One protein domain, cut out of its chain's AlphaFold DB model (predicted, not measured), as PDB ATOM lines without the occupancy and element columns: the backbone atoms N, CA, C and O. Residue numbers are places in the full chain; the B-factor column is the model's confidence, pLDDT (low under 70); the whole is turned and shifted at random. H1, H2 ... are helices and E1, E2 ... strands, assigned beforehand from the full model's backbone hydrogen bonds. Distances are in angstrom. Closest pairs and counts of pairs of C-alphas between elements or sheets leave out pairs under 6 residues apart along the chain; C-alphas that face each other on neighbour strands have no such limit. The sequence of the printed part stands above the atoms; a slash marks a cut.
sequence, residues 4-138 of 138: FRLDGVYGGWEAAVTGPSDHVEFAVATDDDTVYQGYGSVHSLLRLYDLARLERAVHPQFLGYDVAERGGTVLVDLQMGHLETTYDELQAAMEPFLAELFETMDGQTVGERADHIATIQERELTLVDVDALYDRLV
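Overview. This is residues 4 to 138 of the 138 residues of an uncharacterized protein of Haloarchaeobius iranensis (UniProt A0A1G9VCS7). One long helix, H3, runs through most of the length of the body, with the small sheet E1 E2 E3 along one side of it, E1 under the helix, and H2 packed on its first part. A second small sheet, E4 E5 E6, sits by the beginning of H3; H1 and H4 gather near its other end, and H5 crosses it. The printed part has 135 residues with five named helices and six named strands, in the order E1 H1 E2 E3 H2 E4 E5 E6 H3 H4 H5, of mixed class, helices and strands. Both sheets are antiparallel, ordered E1 - E2 - E3 and E4 - E5 - E6. The whole is compact, with a radius of gyration of the C-alphas of 14.4 A, yet elongated in outline, spanning 46 by 28 by 24 A.

Arrangement. Start at E1, residues 4 to 9, an edge strand antiparallel to E2, residues 24 to 29; look for N 5 and O 27 within hydrogen-bond range at 2.8 A. E2 makes a hairpin with E3, residues 35 to 40, where N 28 and O 36 are 2.8 A apart. On one face of this sheet is H3, residues 87 to 108, an arrangement of two layers, helix over sheet; its height over the sheet is 9.2 A and it runs along the strands, at 19 degrees to E1 on the local plane. The closest C-alphas of E1 and H3 are those of Phe 4 and Phe 97, 6.0 A apart. H1, residues 13 to 17, only just touches H3, with 3 pairs of C-alphas within 8 A, the closest being Trp 13 and Met 105 at 6.0 A. H2, residues 42 to 54, touches H3 with residues 49 to 53 alone, at a shallow tilt of 28 degrees, opposite ways; the closest C-alphas are those of Ala 52 and Tyr 87, 4.6 A apart. Next come E4, residues 66 to 70, E5, residues 73 to 78, and E6, residues 81 to 85, a meander, each strand the antiparallel neighbour of the one before. E4 and E5 form a hairpin, with N 70 and O 73 at 2.8 A, and so do E5 and E6, with N 76 and O 83 at 2.8 A. H2 only grazes this sheet, with residues 48 to 52. H4, residues 113 to 123, touches H1, the closest C-alphas being those of Val 17 and Ile 120, 5.4 A apart. H5, residues 130 to 137, touches H3 about perpendicular, at 77 degrees, with the C-alphas of Ala 99 and Leu 137 closest at 5.2 A. H5 also touches H4, at a steep tilt of 48 degrees, opposite ways, with the C-alphas of Ile 117 and Val 130 closest at 6.9 A. Every O i to N i+4 pair is within hydrogen-bond range in H1, H2, H4 and H5, and 16 of 18 are in H3.

Along the chain. Find C-alpha 4 at (7.380, 15.446, 22.839), where E1 begins; it runs 14.0 A to C-alpha 9. After H1, E2 covers 16.2 A and E3 15.8 A, and H2 then covers 18.1 A. E4, E5 and E6 measure 13.5, 15.3 and 12.9 A. H3 starts at C-alpha 87, (8.149, 1.653, 26.062), and runs 30.5 A to C-alpha 108, with a kink of 29 degrees near residue 96. H4 measures 15.6 A, and H5 ends 10.4 A from its start, at C-alpha 137, (3.815, 15.101, 37.612).

Size, cuts and confidence. The two C-alphas farthest apart are those of Gly 71 and Gly 111, at 46.6 A. The printed part has no cut. Look for the long link at residues 55 to 65, between H2 and E4. The mean pLDDT of the printed part is 85.4, and it is under 70 at residues 19 to 20, 57 to 65 and 124 to 127.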
ATOM      1  N   PHE A   4       8.617  14.705  23.029       94.56
ATOM      2  CA  PHE A   4       7.380  15.446  22.839       94.56
ATOM      3  C   PHE A   4       7.617  16.926  23.144       94.56
ATOM      4  O   PHE A   4       8.378  17.278  24.050       94.56
ATOM      5  N   ARG A   5       6.985  17.794  22.361       95.44
ATOM      6  CA  ARG A   5       6.969  19.241  22.560       95.44
ATOM      7  C   ARG A   5       5.533  19.722  22.465       95.44
ATOM      8  O   ARG A   5       4.864  19.430  21.477       95.44
ATOM      9  N   LEU A   6       5.086  20.455  23.475       96.44
ATOM     10  CA  LEU A   6       3.797  21.124  23.442       96.44
ATOM     11  C   LEU A   6       3.908  22.395  22.594       96.44
ATOM     12  O   LEU A   6       4.767  23.239  22.843       96.44
ATOM     13  N   ASP A   7       3.056  22.510  21.581       94.94
ATOM     14  CA  ASP A   7       3.020  23.660  20.673       94.94
ATOM     15  C   ASP A   7       1.821  24.576  20.989       94.94
ATOM     16  O   ASP A   7       1.923  25.795  20.841       94.94
ATOM     17  N   GLY A   8       0.710  24.020  21.494       93.38
ATOM     18  CA  GLY A   8      -0.452  24.801  21.918       93.38
ATOM     19  C   GLY A   8      -1.552  23.985  22.599       93.38
ATOM     20  O   GLY A   8      -1.677  22.780  22.392       93.38
ATOM     21  N   VAL A   9      -2.376  24.661  23.406       93.88
ATOM     22  CA  VAL A   9      -3.575  24.093  24.043       93.88
ATOM     23  C   VAL A   9      -4.749  25.052  23.847       93.88
ATOM     24  O   VAL A   9      -4.665  26.229  24.198       93.88
ATOM     25  N   TYR A  10      -5.850  24.550  23.293       91.00
ATOM     26  CA  TYR A  10      -7.026  25.323  22.890       91.00
ATOM     27  C   TYR A  10      -8.244  24.992  23.764       91.00
ATOM     28  O   TYR A  10      -9.261  24.494  23.281       91.00
ATOM     29  N   GLY A  11      -8.125  25.277  25.063       89.31
ATOM     30  CA  GLY A  11      -9.148  25.021  26.084       89.31
ATOM     31  C   GLY A  11      -8.583  24.277  27.294       89.31
ATOM     32  O   GLY A  11      -7.587  23.570  27.175       89.31
ATOM     33  N   GLY A  12      -9.193  24.460  28.465       90.75
ATOM     34  CA  GLY A  12      -8.760  23.799  29.691       90.75
ATOM     35  C   GLY A  12      -9.398  22.428  29.898       90.75
ATOM     36  O   GLY A  12      -9.899  21.785  28.968       90.75
ATOM     37  N   TRP A  13      -9.422  21.977  31.149       92.06
ATOM     38  CA  TRP A  13     -10.024  20.701  31.532       92.06
ATOM     39  C   TRP A  13     -11.522  20.624  31.207       92.06
ATOM     40  O   TRP A  13     -12.024  19.547  30.885       92.06
ATOM     41  N   GLU A  14     -12.236  21.754  31.183       89.88
ATOM     42  CA  GLU A  14     -13.640  21.805  30.766       89.88
ATOM     43  C   GLU A  14     -13.844  21.383  29.302       89.88
ATOM     44  O   GLU A  14     -14.885  20.818  28.958       89.88
ATOM     45  N   ALA A  15     -12.853  21.617  28.433       86.81
ATOM     46  CA  ALA A  15     -12.913  21.201  27.035       86.81
ATOM     47  C   ALA A  15     -12.804  19.673  26.911       86.81
ATOM     48  O   ALA A  15     -13.515  19.064  26.103       86.81
ATOM     49  N   ALA A  16     -11.981  19.047  27.757       86.31
ATOM     50  CA  ALA A  16     -11.814  17.599  27.813       86.31
ATOM     51  C   ALA A  16     -13.074  16.880  28.338       86.31
ATOM     52  O   ALA A  16     -13.433  15.816  27.840       86.31
ATOM     53  N   VAL A  17     -13.846  17.488  29.245       87.06
ATOM     54  CA  VAL A  17     -15.109  16.904  29.753       87.06
ATOM     55  C   VAL A  17     -16.118  16.570  28.641       87.06
ATOM     56  O   VAL A  17     -16.942  15.657  28.783       87.06
ATOM     57  N   THR A  18     -16.091  17.314  27.532       77.69
ATOM     58  CA  THR A  18     -17.034  17.135  26.414       77.69
ATOM     59  C   THR A  18     -16.697  15.955  25.492       77.69
ATOM     60  O   THR A  18     -17.520  15.604  24.644       77.69
ATOM     61  N   GLY A  19     -15.547  15.304  25.696       67.06
ATOM     62  CA  GLY A  19     -15.043  14.184  24.902       67.06
ATOM     63  C   GLY A  19     -13.683  14.491  24.263       67.06
ATOM     64  O   GLY A  19     -13.090  15.535  24.544       67.06
ATOM     65  N   PRO A  20     -13.163  13.601  23.395       65.94
ATOM     66  CA  PRO A  20     -11.908  13.826  22.687       65.94
ATOM     67  C   PRO A  20     -12.082  14.942  21.651       65.94
ATOM     68  O   PRO A  20     -12.378  14.699  20.484       65.94
ATOM     69  N   SER A  21     -11.944  16.188  22.096       73.12
ATOM     70  CA  SER A  21     -11.738  17.339  21.226       73.12
ATOM     71  C   SER A  21     -10.254  17.415  20.881       73.12
ATOM     72  O   SER A  21      -9.413  17.291  21.772       73.12
ATOM     73  N   ASP A  22      -9.918  17.607  19.608       80.69
ATOM     74  CA  ASP A  22      -8.542  17.907  19.214       80.69
ATOM     75  C   ASP A  22      -8.215  19.337  19.669       80.69
ATOM     76  O   ASP A  22      -8.488  20.308  18.967       80.69
ATOM     77  N   HIS A  23      -7.717  19.467  20.900       87.25
ATOM     78  CA  HIS A  23      -7.400  20.743  21.549       87.25
ATOM     79  C   HIS A  23      -5.930  20.857  21.950       87.25
ATOM     80  O   HIS A  23      -5.530  21.896  22.463       87.25
ATOM     81  N   VAL A  24      -5.126  19.820  21.723       90.56
ATOM     82  CA  VAL A  24      -3.691  19.814  22.013       90.56
ATOM     83  C   VAL A  24      -2.926  19.760  20.702       90.56
ATOM     84  O   VAL A  24      -3.081  18.821  19.923       90.56
ATOM     85  N   GLU A  25      -2.091  20.761  20.468       93.56
ATOM     86  CA  GLU A  25      -1.138  20.825  19.366       93.56
ATOM     87  C   GLU A  25       0.249  20.476  19.899       93.56
ATOM     88  O   GLU A  25       0.708  21.039  20.898       93.56
ATOM     89  N   PHE A  26       0.911  19.521  19.257       93.38
ATOM     90  CA  PHE A  26       2.199  19.023  19.714       93.38
ATOM     91  C   PHE A  26       3.065  18.552  18.550       93.38
ATOM     92  O   PHE A  26       2.591  18.243  17.456       93.38
ATOM     93  N   ALA A  27       4.360  18.451  18.820       93.69
ATOM     94  CA  ALA A  27       5.320  17.841  17.924       93.69
ATOM     95  C   ALA A  27       6.049  16.688  18.618       93.69
ATOM     96  O   ALA A  27       6.320  16.737  19.819       93.69
ATOM     97  N   VAL A  28       6.401  15.665  17.845       92.56
ATOM     98  CA  VAL A  28       7.253  14.557  18.284       92.56
ATOM     99  C   VAL A  28       8.522  14.585  17.453       92.56
ATOM    100  O   VAL A  28       8.466  14.432  16.236       92.56
ATOM    101  N   ALA A  29       9.655  14.807  18.110       92.00
ATOM    102  CA  ALA A  29      10.977  14.762  17.505       92.00
ATOM    103  C   ALA A  29      11.680  13.445  17.852       92.00
ATOM    104  O   ALA A  29      11.508  12.905  18.949       92.00
ATOM    105  N   THR A  30      12.490  12.955  16.923       89.38
ATOM    106  CA  THR A  30      13.295  11.732  17.058       89.38
ATOM    107  C   THR A  30      14.770  12.024  16.762       89.38
ATOM    108  O   THR A  30      15.107  13.112  16.296       89.38
ATOM    109  N   ASP A  31      15.669  11.078  17.060       84.50
ATOM    110  CA  ASP A  31      17.129  11.264  16.912       84.50
ATOM    111  C   ASP A  31      17.595  11.485  15.469       84.50
ATOM    112  O   ASP A  31      18.702  11.974  15.253       84.50
ATOM    113  N   ASP A  32      16.790  11.095  14.482       85.12
ATOM    114  CA  ASP A  32      17.097  11.284  13.063       85.12
ATOM    115  C   ASP A  32      16.626  12.653  12.531       85.12
ATOM    116  O   ASP A  32      16.555  12.860  11.319       85.12
ATOM    117  N   ASP A  33      16.322  13.585  13.444       79.88
ATOM    118  CA  ASP A  33      15.738  14.904  13.192       79.88
ATOM    119  C   ASP A  33      14.351  14.860  12.516       79.88
ATOM    120  O   ASP A  33      13.837  15.899  12.083       79.88
ATOM    121  N   THR A  34      13.690  13.695  12.456       83.50
ATOM    122  CA  THR A  34      12.300  13.622  12.006       83.50
ATOM    123  C   THR A  34      11.393  14.256  13.050       83.50
ATOM    124  O   THR A  34      11.411  13.887  14.230       83.50
ATOM    125  N   VAL A  35      10.581  15.210  12.591       87.62
ATOM    126  CA  VAL A  35       9.576  15.902  13.396       87.62
ATOM    127  C   VAL A  35       8.198  15.605  12.831       87.62
ATOM    128  O   VAL A  35       7.878  15.980  11.703       87.62
ATOM    129  N   TYR A  36       7.368  14.976  13.648       85.75
ATOM    130  CA  TYR A  36       5.960  14.766  13.363       85.75
ATOM    131  C   TYR A  36       5.163  15.877  14.042       85.75
ATOM    132  O   TYR A  36       5.313  16.080  15.245       85.75
ATOM    133  N   GLN A  37       4.298  16.575  13.305       89.19
ATOM    134  CA  GLN A  37       3.355  17.546  13.873       89.19
ATOM    135  C   GLN A  37       1.967  16.927  14.003       89.19
ATOM    136  O   GLN A  37       1.506  16.254  13.080       89.19
ATOM    137  N   GLY A  38       1.324  17.140  15.146       84.38
ATOM    138  CA  GLY A  38       0.085  16.474  15.509       84.38
ATOM    139  C   GLY A  38      -0.904  17.393  16.200       84.38
ATOM    140  O   GLY A  38      -0.534  18.332  16.905       84.38
ATOM    141  N   TYR A  39      -2.174  17.050  16.020       87.31
ATOM    142  CA  TYR A  39      -3.269  17.523  16.851       87.31
ATOM    143  C   TYR A  39      -3.900  16.312  17.527       87.31
ATOM    144  O   TYR A  39      -3.980  15.235  16.935       87.31
ATOM    145  N   GLY A  40      -4.314  16.475  18.775       87.38
ATOM    146  CA  GLY A  40      -4.977  15.414  19.511       87.38
ATOM    147  C   GLY A  40      -5.697  15.919  20.747       87.38
ATOM    148  O   GLY A  40      -5.808  17.119  20.998       87.38
ATOM    149  N   SER A  41      -6.176  14.971  21.541       88.81
ATOM    150  CA  SER A  41      -6.845  15.239  22.809       88.81
ATOM    151  C   SER A  41      -5.994  14.750  23.978       88.81
ATOM    152  O   SER A  41      -5.237  13.783  23.835       88.81
ATOM    153  N   VAL A  42      -6.176  15.349  25.160       90.00
ATOM    154  CA  VAL A  42      -5.575  14.838  26.404       90.00
ATOM    155  C   VAL A  42      -5.894  13.351  26.621       90.00
ATOM    156  O   VAL A  42      -5.024  12.600  27.043       90.00
ATOM    157  N   HIS A  43      -7.084  12.878  26.230       87.06
ATOM    158  CA  HIS A  43      -7.462  11.463  26.330       87.06
ATOM    159  C   HIS A  43      -6.571  10.564  25.475       87.06
ATOM    160  O   HIS A  43      -6.104   9.531  25.948       87.06
ATOM    161  N   SER A  44      -6.307  10.949  24.225       84.62
ATOM    162  CA  SER A  44      -5.427  10.187  23.336       84.62
ATOM    163  C   SER A  44      -4.003  10.135  23.904       84.62
ATOM    164  O   SER A  44      -3.387   9.073  23.959       84.62
ATOM    165  N   LEU A  45      -3.509  11.253  24.433       89.19
ATOM    166  CA  LEU A  45      -2.174  11.335  25.029       89.19
ATOM    167  C   LEU A  45      -2.065  10.507  26.322       89.19
ATOM    168  O   LEU A  45      -1.103   9.763  26.494       89.19
ATOM    169  N   LEU A  46      -3.078  10.539  27.191       89.12
ATOM    170  CA  LEU A  46      -3.153   9.682  28.382       89.12
ATOM    171  C   LEU A  46      -3.179   8.192  28.017       89.12
ATOM    172  O   LEU A  46      -2.535   7.379  28.675       89.12
ATOM    173  N   ARG A  47      -3.877   7.827  26.937       84.75
ATOM    174  CA  ARG A  47      -3.919   6.451  26.420       84.75
ATOM    175  C   ARG A  47      -2.564   5.990  25.887       84.75
ATOM    176  O   ARG A  47      -2.183   4.847  26.133       84.75
ATOM    177  N   LEU A  48      -1.834   6.864  25.194       86.38
ATOM    178  CA  LEU A  48      -0.471   6.583  24.739       86.38
ATOM    179  C   LEU A  48       0.499   6.437  25.926       86.38
ATOM    180  O   LEU A  48       1.354   5.553  25.920       86.38
ATOM    181  N   TYR A  49       0.318   7.226  26.985       89.69
ATOM    182  CA  TYR A  49       1.087   7.074  28.221       89.69
ATOM    183  C   TYR A  49       0.783   5.755  28.946       89.69
ATOM    184  O   TYR A  49       1.701   5.055  29.370       89.69
ATOM    185  N   ASP A  50      -0.490   5.368  29.051       85.50
ATOM    186  CA  ASP A  50      -0.874   4.068  29.608       85.50
ATOM    187  C   ASP A  50      -0.294   2.904  28.803       85.50
ATOM    188  O   ASP A  50       0.110   1.895  29.380       85.50
ATOM    189  N   LEU A  51      -0.231   3.043  27.477       82.94
ATOM    190  CA  LEU A  51       0.417   2.076  26.601       82.94
ATOM    191  C   LEU A  51       1.898   1.913  26.942       82.94
ATOM    192  O   LEU A  51       2.354   0.781  27.099       82.94
ATOM    193  N   ALA A  52       2.612   3.028  27.108       87.44
ATOM    194  CA  ALA A  52       4.013   3.030  27.506       87.44
ATOM    195  C   ALA A  52       4.212   2.357  28.869       87.44
ATOM    196  O   ALA A  52       4.962   1.395  28.993       87.44
ATOM    197  N   ARG A  53       3.446   2.792  29.872       87.75
ATOM    198  CA  ARG A  53       3.546   2.330  31.261       87.75
ATOM    199  C   ARG A  53       3.197   0.852  31.455       87.75
ATOM    200  O   ARG A  53       3.680   0.222  32.392       87.75
ATOM    201  N   LEU A  54       2.270   0.316  30.660       83.81
ATOM    202  CA  LEU A  54       1.803  -1.066  30.806       83.81
ATOM    203  C   LEU A  54       2.623  -2.072  29.995       83.81
ATOM    204  O   LEU A  54       2.410  -3.269  30.202       83.81
ATOM    205  N   GLU A  55       3.492  -1.610  29.091       83.94
ATOM    206  CA  GLU A  55       4.308  -2.443  28.197       83.94
ATOM    207  C   GLU A  55       3.475  -3.522  27.481       83.94
ATOM    208  O   GLU A  55       3.729  -4.726  27.573       83.94
ATOM    209  N   ARG A  56       2.390  -3.113  26.817       71.25
ATOM    210  CA  ARG A  56       1.514  -4.039  26.083       71.25
ATOM    211  C   ARG A  56       1.589  -3.763  24.591       71.25
ATOM    212  O   ARG A  56       1.673  -2.621  24.171       71.25
ATOM    213  N   ALA A  57       1.559  -4.819  23.781       64.19
ATOM    214  CA  ALA A  57       1.483  -4.714  22.319       64.19
ATOM    215  C   ALA A  57       0.053  -4.940  21.792       64.19
ATOM    216  O   ALA A  57      -0.288  -4.515  20.695       64.19
ATOM    217  N   VAL A  58      -0.805  -5.617  22.569       59.47
ATOM    218  CA  VAL A  58      -2.209  -5.872  22.210       59.47
ATOM    219  C   VAL A  58      -3.093  -4.904  22.974       59.47
ATOM    220  O   VAL A  58      -3.357  -5.089  24.165       59.47
ATOM    221  N   HIS A  59      -3.569  -3.887  22.267       59.53
ATOM    222  CA  HIS A  59      -4.478  -2.895  22.812       59.53
ATOM    223  C   HIS A  59      -5.877  -3.052  22.239       59.53
ATOM    224  O   HIS A  59      -6.048  -3.453  21.085       59.53
ATOM    225  N   PRO A  60      -6.911  -2.737  23.026       53.62
ATOM    226  CA  PRO A  60      -8.230  -2.611  22.452       53.62
ATOM    227  C   PRO A  60      -8.244  -1.454  21.437       53.62
ATOM    228  O   PRO A  60      -7.731  -0.369  21.704       53.62
ATOM    229  N   GLN A  61      -8.860  -1.692  20.274       51.38
ATOM    230  CA  GLN A  61      -8.891  -0.802  19.097       51.38
ATOM    231  C   GLN A  61      -9.390   0.632  19.370       51.38
ATOM    232  O   GLN A  61      -9.271   1.502  18.516       51.38
ATOM    233  N   PHE A  62      -9.948   0.905  20.552       52.97
ATOM    234  CA  PHE A  62     -10.436   2.228  20.936       52.97
ATOM    235  C   PHE A  62      -9.335   3.213  21.369       52.97
ATOM    236  O   PHE A  62      -9.657   4.369  21.635       52.97
ATOM    237  N   LEU A  63      -8.060   2.808  21.464       55.81
ATOM    238  CA  LEU A  63      -6.990   3.717  21.910       55.81
ATOM    239  C   LEU A  63      -6.532   4.730  20.847       55.81
ATOM    240  O   LEU A  63      -5.889   5.707  21.211       55.81
ATOM    241  N   GLY A  64      -6.911   4.552  19.577       60.75
ATOM    242  CA  GLY A  64      -6.644   5.525  18.508       60.75
ATOM    243  C   GLY A  64      -5.224   5.497  17.927       60.75
ATOM    244  O   GLY A  64      -4.958   6.264  17.005       60.75
ATOM    245  N   TYR A  65      -4.361   4.604  18.422       68.31
ATOM    246  CA  TYR A  65      -3.011   4.350  17.918       68.31
ATOM    247  C   TYR A  65      -2.858   2.868  17.586       68.31
ATOM    248  O   TYR A  65      -3.247   2.015  18.391       68.31
ATOM    249  N   ASP A  66      -2.266   2.568  16.430       73.31
ATOM    250  CA  ASP A  66      -1.827   1.214  16.107       73.31
ATOM    251  C   ASP A  66      -0.408   1.018  16.640       73.31
ATOM    252  O   ASP A  66       0.494   1.808  16.361       73.31
ATOM    253  N   VAL A  67      -0.217  -0.034  17.439       75.94
ATOM    254  CA  VAL A  67       1.081  -0.356  18.031       75.94
ATOM    255  C   VAL A  67       1.492  -1.773  17.682       75.94
ATOM    256  O   VAL A  67       0.706  -2.715  17.787       75.94
ATOM    257  N   ALA A  68       2.747  -1.921  17.272       80.69
ATOM    258  CA  ALA A  68       3.368  -3.206  17.013       80.69
ATOM    259  C   ALA A  68       4.705  -3.297  17.748       80.69
ATOM    260  O   ALA A  68       5.534  -2.398  17.658       80.69
ATOM    261  N   GLU A  69       4.939  -4.409  18.440       82.44
ATOM    262  CA  GLU A  69       6.218  -4.679  19.093       82.44
ATOM    263  C   GLU A  69       6.999  -5.738  18.308       82.44
ATOM    264  O   GLU A  69       6.468  -6.794  17.941       82.44
ATOM    265  N   ARG A  70       8.284  -5.477  18.051       81.12
ATOM    266  CA  ARG A  70       9.186  -6.418  17.392       81.12
ATOM    267  C   ARG A  70      10.598  -6.318  17.958       81.12
ATOM    268  O   ARG A  70      11.333  -5.386  17.664       81.12
ATOM    269  N   GLY A  71      11.012  -7.343  18.703       78.00
ATOM    270  CA  GLY A  71      12.398  -7.476  19.165       78.00
ATOM    271  C   GLY A  71      12.845  -6.371  20.125       78.00
ATOM    272  O   GLY A  71      14.001  -5.967  20.061       78.00
ATOM    273  N   GLY A  72      11.940  -5.884  20.982       80.81
ATOM    274  CA  GLY A  72      12.196  -4.783  21.920       80.81
ATOM    275  C   GLY A  72      11.957  -3.386  21.340       80.81
ATOM    276  O   GLY A  72      11.990  -2.415  22.087       80.81
ATOM    277  N   THR A  73      11.685  -3.276  20.038       85.88
ATOM    278  CA  THR A  73      11.255  -2.029  19.396       85.88
ATOM    279  C   THR A  73       9.735  -1.966  19.337       85.88
ATOM    280  O   THR A  73       9.082  -2.923  18.918       85.88
ATOM    281  N   VAL A  74       9.188  -0.819  19.713       87.31
ATOM    282  CA  VAL A  74       7.778  -0.455  19.614       87.31
ATOM    283  C   VAL A  74       7.619   0.480  18.420       87.31
ATOM    284  O   VAL A  74       8.278   1.514  18.347       87.31
ATOM    285  N   LEU A  75       6.748   0.115  17.485       87.31
ATOM    286  CA  LEU A  75       6.289   0.981  16.409       87.31
ATOM    287  C   LEU A  75       4.936   1.553  16.811       87.31
ATOM    288  O   LEU A  75       4.003   0.784  17.039       87.31
ATOM    289  N   VAL A  76       4.837   2.876  16.886       86.00
ATOM    290  CA  VAL A  76       3.597   3.601  17.178       86.00
ATOM    291  C   VAL A  76       3.167   4.359  15.928       86.00
ATOM    292  O   VAL A  76       3.886   5.241  15.462       86.00
ATOM    293  N   ASP A  77       1.990   4.039  15.394       84.19
ATOM    294  CA  ASP A  77       1.324   4.864  14.386       84.19
ATOM    295  C   ASP A  77       0.624   6.024  15.100       84.19
ATOM    296  O   ASP A  77      -0.501   5.914  15.597       84.19
ATOM    297  N   LEU A  78       1.346   7.135  15.218       75.88
ATOM    298  CA  LEU A  78       0.752   8.423  15.525       75.88
ATOM    299  C   LEU A  78       0.118   8.843  14.205       75.88
ATOM    300  O   LEU A  78       0.862   8.979  13.266       75.88
ATOM    301  N   GLN A  79      -1.182   9.078  14.063       74.31
ATOM    302  CA  GLN A  79      -1.849   9.367  12.762       74.31
ATOM    303  C   GLN A  79      -1.107  10.322  11.768       74.31
ATOM    304  O   GLN A  79      -1.372  10.330  10.568       74.31
ATOM    305  N   MET A  80      -0.190  11.141  12.285       73.25
ATOM    306  CA  MET A  80       0.833  11.998  11.663       73.25
ATOM    307  C   MET A  80       2.119  11.320  11.108       73.25
ATOM    308  O   MET A  80       2.910  11.993  10.447       73.25
ATOM    309  N   GLY A  81       2.380  10.039  11.371       80.94
ATOM    310  CA  GLY A  81       3.609   9.312  11.043       80.94
ATOM    311  C   GLY A  81       3.940   8.133  11.978       80.94
ATOM    312  O   GLY A  81       3.339   7.924  13.024       80.94
ATOM    313  N   HIS A  82       4.944   7.346  11.595       84.38
ATOM    314  CA  HIS A  82       5.343   6.156  12.350       84.38
ATOM    315  C   HIS A  82       6.532   6.477  13.247       84.38
ATOM    316  O   HIS A  82       7.570   6.903  12.748       84.38
ATOM    317  N   LEU A  83       6.387   6.237  14.545       87.25
ATOM    318  CA  LEU A  83       7.435   6.403  15.540       87.25
ATOM    319  C   LEU A  83       8.023   5.038  15.906       87.25
ATOM    320  O   LEU A  83       7.306   4.181  16.418       87.25
ATOM    321  N   GLU A  84       9.324   4.848  15.699       89.94
ATOM    322  CA  GLU A  84      10.060   3.692  16.222       89.94
ATOM    323  C   GLU A  84      10.752   4.070  17.540       89.94
ATOM    324  O   GLU A  84      11.521   5.027  17.594       89.94
ATOM    325  N   THR A  85      10.462   3.345  18.623       91.25
ATOM    326  CA  THR A  85      10.993   3.631  19.968       91.25
ATOM    327  C   THR A  85      10.935   2.396  20.879       91.25
ATOM    328  O   THR A  85      10.871   1.264  20.400       91.25
ATOM    329  N   THR A  86      10.978   2.588  22.196       92.19
ATOM    330  CA  THR A  86      10.753   1.584  23.240       92.19
ATOM    331  C   THR A  86       9.705   2.105  24.226       92.19
ATOM    332  O   THR A  86       9.450   3.309  24.279       92.19
ATOM    333  N   TYR A  87       9.097   1.225  25.026       90.31
ATOM    334  CA  TYR A  87       8.149   1.653  26.062       90.31
ATOM    335  C   TYR A  87       8.795   2.595  27.091       90.31
ATOM    336  O   TYR A  87       8.208   3.625  27.411       90.31
ATOM    337  N   ASP A  88      10.024   2.296  27.523       92.19
ATOM    338  CA  ASP A  88      10.785   3.124  28.468       92.19
ATOM    339  C   ASP A  88      11.048   4.530  27.920       92.19
ATOM    340  O   ASP A  88      10.811   5.528  28.603       92.19
ATOM    341  N   GLU A  89      11.522   4.627  26.674       93.00
ATOM    342  CA  GLU A  89      11.761   5.917  26.024       93.00
ATOM    343  C   GLU A  89      10.465   6.706  25.842       93.00
ATOM    344  O   GLU A  89      10.448   7.914  26.079       93.00
ATOM    345  N   LEU A  90       9.384   6.033  25.445       91.75
ATOM    346  CA  LEU A  90       8.082   6.662  25.274       91.75
ATOM    347  C   LEU A  90       7.564   7.201  26.612       91.75
ATOM    348  O   LEU A  90       7.194   8.368  26.691       91.75
ATOM    349  N   GLN A  91       7.604   6.399  27.680       92.81
ATOM    350  CA  GLN A  91       7.169   6.834  29.006       92.81
ATOM    351  C   GLN A  91       8.006   8.022  29.498       92.81
ATOM    352  O   GLN A  91       7.446   9.047  29.890       92.81
ATOM    353  N   ALA A  92       9.337   7.920  29.417       94.31
ATOM    354  CA  ALA A  92      10.250   8.974  29.849       94.31
ATOM    355  C   ALA A  92      10.068  10.282  29.062       94.31
ATOM    356  O   ALA A  92      10.243  11.364  29.620       94.31
ATOM    357  N   ALA A  93       9.707  10.200  27.779       94.94
ATOM    358  CA  ALA A  93       9.427  11.366  26.949       94.94
ATOM    359  C   ALA A  93       8.049  11.984  27.237       94.94
ATOM    360  O   ALA A  93       7.890  13.201  27.127       94.94
ATOM    361  N   MET A  94       7.058  11.164  27.594       95.19
ATOM    362  CA  MET A  94       5.685  11.616  27.818       95.19
ATOM    363  C   MET A  94       5.464  12.253  29.185       95.19
ATOM    364  O   MET A  94       4.704  13.207  29.260       95.19
ATOM    365  N   GLU A  95       6.105  11.780  30.255       96.19
ATOM    366  CA  GLU A  95       5.929  12.358  31.598       96.19
ATOM    367  C   GLU A  95       6.186  13.877  31.671       96.19
ATOM    368  O   GLU A  95       5.287  14.593  32.118       96.19
ATOM    369  N   PRO A  96       7.332  14.414  31.204       96.94
ATOM    370  CA  PRO A  96       7.563  15.858  31.232       96.94
ATOM    371  C   PRO A  96       6.601  16.624  30.314       96.94
ATOM    372  O   PRO A  96       6.206  17.740  30.633       96.94
ATOM    373  N   PHE A  97       6.193  16.024  29.193       97.06
ATOM    374  CA  PHE A  97       5.219  16.622  28.284       97.06
ATOM    375  C   PHE A  97       3.812  16.681  28.896       97.06
ATOM    376  O   PHE A  97       3.121  17.683  28.748       97.06
ATOM    377  N   LEU A  98       3.386  15.631  29.603       96.88
ATOM    378  CA  LEU A  98       2.102  15.601  30.300       96.88
ATOM    379  C   LEU A  98       2.075  16.593  31.463       96.88
ATOM    380  O   LEU A  98       1.056  17.248  31.645       96.88
ATOM    381  N   ALA A  99       3.182  16.750  32.195       97.75
ATOM    382  CA  ALA A  99       3.302  17.784  33.222       97.75
ATOM    383  C   ALA A  99       3.065  19.188  32.631       97.75
ATOM    384  O   ALA A  99       2.181  19.912  33.085       97.75
ATOM    385  N   GLU A 100       3.779  19.530  31.550       98.00
ATOM    386  CA  GLU A 100       3.626  20.814  30.848       98.00
ATOM    387  C   GLU A 100       2.204  21.007  30.294       98.00
ATOM    388  O   GLU A 100       1.619  22.090  30.401       98.00
ATOM    389  N   LEU A 101       1.616  19.950  29.726       96.69
ATOM    390  CA  LEU A 101       0.241  19.962  29.235       96.69
ATOM    391  C   LEU A 101      -0.750  20.249  30.367       96.69
ATOM    392  O   LEU A 101      -1.620  21.099  30.195       96.69
ATOM    393  N   PHE A 102      -0.624  19.579  31.511       96.12
ATOM    394  CA  PHE A 102      -1.525  19.759  32.649       96.12
ATOM    395  C   PHE A 102      -1.452  21.173  33.223       96.12
ATOM    396  O   PHE A 102      -2.494  21.796  33.420       96.12
ATOM    397  N   GLU A 103      -0.248  21.718  33.417       96.69
ATOM    398  CA  GLU A 103      -0.067  23.110  33.850       96.69
ATOM    399  C   GLU A 103      -0.669  24.103  32.843       96.69
ATOM    400  O   GLU A 103      -1.319  25.084  33.217       96.69
ATOM    401  N   THR A 104      -0.497  23.837  31.545       96.56
ATOM    402  CA  THR A 104      -1.063  24.680  30.486       96.56
ATOM    403  C   THR A 104      -2.590  24.608  30.479       96.56
ATOM    404  O   THR A 104      -3.249  25.643  30.362       96.56
ATOM    405  N   MET A 105      -3.166  23.414  30.643       94.56
ATOM    406  CA  MET A 105      -4.612  23.218  30.756       94.56
ATOM    407  C   MET A 105      -5.174  23.933  31.985       94.56
ATOM    408  O   MET A 105      -6.195  24.610  31.862       94.56
ATOM    409  N   ASP A 106      -4.500  23.871  33.136       95.25
ATOM    410  CA  ASP A 106      -4.893  24.610  34.342       95.25
ATOM    411  C   ASP A 106      -4.998  26.114  34.071       95.25
ATOM    412  O   ASP A 106      -5.991  26.743  34.436       95.25
ATOM    413  N   GLY A 107      -4.026  26.682  33.351       93.81
ATOM    414  CA  GLY A 107      -4.034  28.096  32.967       93.81
ATOM    415  C   GLY A 107      -5.183  28.505  32.034       93.81
ATOM    416  O   GLY A 107      -5.539  29.682  31.989       93.81
ATOM    417  N   GLN A 108      -5.766  27.554  31.300       92.00
ATOM    418  CA  GLN A 108      -6.910  27.777  30.406       92.00
ATOM    419  C   GLN A 108      -8.254  27.418  31.052       92.00
ATOM    420  O   GLN A 108      -9.302  27.736  30.491       92.00
ATOM    421  N   THR A 109      -8.234  26.751  32.207       93.50
ATOM    422  CA  THR A 109      -9.429  26.123  32.767       93.50
ATOM    423  C   THR A 109     -10.396  27.135  33.348       93.50
ATOM    424  O   THR A 109     -10.033  28.007  34.137       93.50
ATOM    425  N   VAL A 110     -11.669  26.977  32.994       91.31
ATOM    426  CA  VAL A 110     -12.767  27.727  33.607       91.31
ATOM    427  C   VAL A 110     -13.493  26.830  34.605       91.31
ATOM    428  O   VAL A 110     -14.083  25.812  34.240       91.31
ATOM    429  N   GLY A 111     -13.493  27.236  35.877       90.69
ATOM    430  CA  GLY A 111     -14.060  26.462  36.985       90.69
ATOM    431  C   GLY A 111     -13.006  25.645  37.733       90.69
ATOM    432  O   GLY A 111     -11.811  25.899  37.605       90.69
ATOM    433  N   GLU A 112     -13.457  24.687  38.539       91.38
ATOM    434  CA  GLU A 112     -12.576  23.857  39.364       91.38
ATOM    435  C   GLU A 112     -12.044  22.664  38.558       91.38
ATOM    436  O   GLU A 112     -12.810  21.809  38.113       91.38
ATOM    437  N   ARG A 113     -10.718  22.572  38.408       92.12
ATOM    438  CA  ARG A 113     -10.035  21.448  37.737       92.12
ATOM    439  C   ARG A 113     -10.497  20.087  38.260       92.12
ATOM    440  O   ARG A 113     -10.748  19.182  37.469       92.12
ATOM    441  N   ALA A 114     -10.583  19.942  39.582       90.88
ATOM    442  CA  ALA A 114     -10.918  18.675  40.229       90.88
ATOM    443  C   ALA A 114     -12.295  18.149  39.790       90.88
ATOM    444  O   ALA A 114     -12.441  16.955  39.531       90.88
ATOM    445  N   ASP A 115     -13.276  19.040  39.615       91.94
ATOM    446  CA  ASP A 115     -14.614  18.671  39.137       91.94
ATOM    447  C   ASP A 115     -14.560  18.149  37.692       91.94
ATOM    448  O   ASP A 115     -15.239  17.178  37.334       91.94
ATOM    449  N   HIS A 116     -13.720  18.764  36.855       90.12
ATOM    450  CA  HIS A 116     -13.532  18.352  35.463       90.12
ATOM    451  C   HIS A 116     -12.826  17.000  35.358       90.12
ATOM    452  O   HIS A 116     -13.302  16.129  34.629       90.12
ATOM    453  N   ILE A 117     -11.745  16.789  36.118       88.38
ATOM    454  CA  ILE A 117     -11.025  15.505  36.170       88.38
ATOM    455  C   ILE A 117     -11.953  14.388  36.655       88.38
ATOM    456  O   ILE A 117     -12.061  13.361  35.984       88.38
ATOM    457  N   ALA A 118     -12.692  14.610  37.749       89.00
ATOM    458  CA  ALA A 118     -13.663  13.640  38.252       89.00
ATOM    459  C   ALA A 118     -14.700  13.279  37.176       89.00
ATOM    460  O   ALA A 118     -14.986  12.106  36.942       89.00
ATOM    461  N   THR A 119     -15.199  14.278  36.443       88.06
ATOM    462  CA  THR A 119     -16.152  14.056  35.347       88.06
ATOM    463  C   THR A 119     -15.546  13.251  34.190       88.06
ATOM    464  O   THR A 119     -16.232  12.406  33.611       88.06
ATOM    465  N   ILE A 120     -14.281  13.492  33.827       84.62
ATOM    466  CA  ILE A 120     -13.572  12.715  32.796       84.62
ATOM    467  C   ILE A 120     -13.448  11.253  33.240       84.62
ATOM    468  O   ILE A 120     -13.799  10.355  32.478       84.62
ATOM    469  N   GLN A 121     -13.033  11.012  34.485       83.12
ATOM    470  CA  GLN A 121     -12.855   9.666  35.040       83.12
ATOM    471  C   GLN A 121     -14.172   8.891  35.202       83.12
ATOM    472  O   GLN A 121     -14.187   7.671  35.062       83.12
ATOM    473  N   GLU A 122     -15.291   9.570  35.463       83.25
ATOM    474  CA  GLU A 122     -16.617   8.937  35.479       83.25
ATOM    475  C   GLU A 122     -17.085   8.493  34.083       83.25
ATOM    476  O   GLU A 122     -17.860   7.540  33.958       83.25
ATOM    477  N   ARG A 123     -16.659   9.201  33.027       74.69
ATOM    478  CA  ARG A 123     -17.145   9.013  31.649       74.69
ATOM    479  C   ARG A 123     -16.238   8.139  30.791       74.69
ATOM    480  O   ARG A 123     -16.741   7.451  29.902       74.69
ATOM    481  N   GLU A 124     -14.931   8.184  31.013       67.56
ATOM    482  CA  GLU A 124     -13.939   7.456  30.227       67.56
ATOM    483  C   GLU A 124     -13.425   6.200  30.940       67.56
ATOM    484  O   GLU A 124     -13.273   6.143  32.155       67.56
ATOM    485  N   LEU A 125     -13.079   5.189  30.142       57.81
ATOM    486  CA  LEU A 125     -12.302   4.022  30.571       57.81
ATOM    487  C   LEU A 125     -10.795   4.286  30.382       57.81
ATOM    488  O   LEU A 125     -10.100   3.467  29.776       57.81
ATOM    489  N   THR A 126     -10.274   5.434  30.823       59.19
ATOM    490  CA  THR A 126      -8.815   5.578  30.957       59.19
ATOM    491  C   THR A 126      -8.341   4.633  32.060       59.19
ATOM    492  O   THR A 126      -8.972   4.541  33.112       59.19
ATOM    493  N   LEU A 127      -7.267   3.871  31.817       64.25
ATOM    494  CA  LEU A 127      -6.730   2.954  32.833       64.25
ATOM    495  C   LEU A 127      -5.931   3.714  33.893       64.25
ATOM    496  O   LEU A 127      -5.805   3.236  35.022       64.25
ATOM    497  N   VAL A 128      -5.385   4.875  33.530       78.06
ATOM    498  CA  VAL A 128      -4.705   5.774  34.445       78.06
ATOM    499  C   VAL A 128      -5.696   6.586  35.270       78.06
ATOM    500  O   VAL A 128      -6.665   7.155  34.763       78.06
ATOM    501  N   ASP A 129      -5.410   6.646  36.564       87.00
ATOM    502  CA  ASP A 129      -6.008   7.609  37.473       87.00
ATOM    503  C   ASP A 129      -5.375   8.981  37.200       87.00
ATOM    504  O   ASP A 129      -4.187   9.186  37.459       87.00
ATOM    505  N   VAL A 130      -6.147   9.882  36.588       88.50
ATOM    506  CA  VAL A 130      -5.673  11.192  36.130       88.50
ATOM    507  C   VAL A 130      -5.291  12.076  37.312       88.50
ATOM    508  O   VAL A 130      -4.291  12.776  37.218       88.50
ATOM    509  N   ASP A 131      -6.024  11.999  38.422       89.50
ATOM    510  CA  ASP A 131      -5.744  12.774  39.634       89.50
ATOM    511  C   ASP A 131      -4.405  12.337  40.251       89.50
ATOM    512  O   ASP A 131      -3.494  13.141  40.435       89.50
ATOM    513  N   ALA A 132      -4.213  11.024  40.418       90.94
ATOM    514  CA  ALA A 132      -2.952  10.479  40.924       90.94
ATOM    515  C   ALA A 132      -1.764  10.715  39.971       90.94
ATOM    516  O   ALA A 132      -0.621  10.851  40.414       90.94
ATOM    517  N   LEU A 133      -2.004  10.718  38.655       93.19
ATOM    518  CA  LEU A 133      -0.975  11.052  37.673       93.19
ATOM    519  C   LEU A 133      -0.610  12.536  37.743       93.19
ATOM    520  O   LEU A 133       0.578  12.847  37.707       93.19
ATOM    521  N   TYR A 134      -1.606  13.414  37.846       93.31
ATOM    522  CA  TYR A 134      -1.421  14.853  37.993       93.31
ATOM    523  C   TYR A 134      -0.565  15.154  39.227       93.31
ATOM    524  O   TYR A 134       0.513  15.716  39.070       93.31
ATOM    525  N   ASP A 135      -0.955  14.658  40.406       94.44
ATOM    526  CA  ASP A 135      -0.244  14.872  41.682       94.44
ATOM    527  C   ASP A 135       1.214  14.387  41.672       94.44
ATOM    528  O   ASP A 135       2.043  14.793  42.488       94.44
ATOM    529  N   ARG A 136       1.533  13.441  40.786       95.44
ATOM    530  CA  ARG A 136       2.890  12.916  40.629       95.44
ATOM    531  C   ARG A 136       3.742  13.773  39.695       95.44
ATOM    532  O   ARG A 136       4.964  13.767  39.843       95.44
ATOM    533  N   LEU A 137       3.126  14.398  38.694       95.56
ATOM    534  CA  LEU A 137       3.815  15.101  37.612       95.56
ATOM    535  C   LEU A 137       3.916  16.616  37.837       95.56
ATOM    536  O   LEU A 137       4.885  17.204  37.356       95.56
ATOM    537  N   VAL A 138       2.953  17.218  38.542       93.38
ATOM    538  CA  VAL A 138       2.820  18.667  38.797       93.38
ATOM    539  C   VAL A 138       2.849  18.933  40.299       93.38
ATOM    540  O   VAL A 138       3.656  19.788  40.736       93.38
TER     541      VAL A 138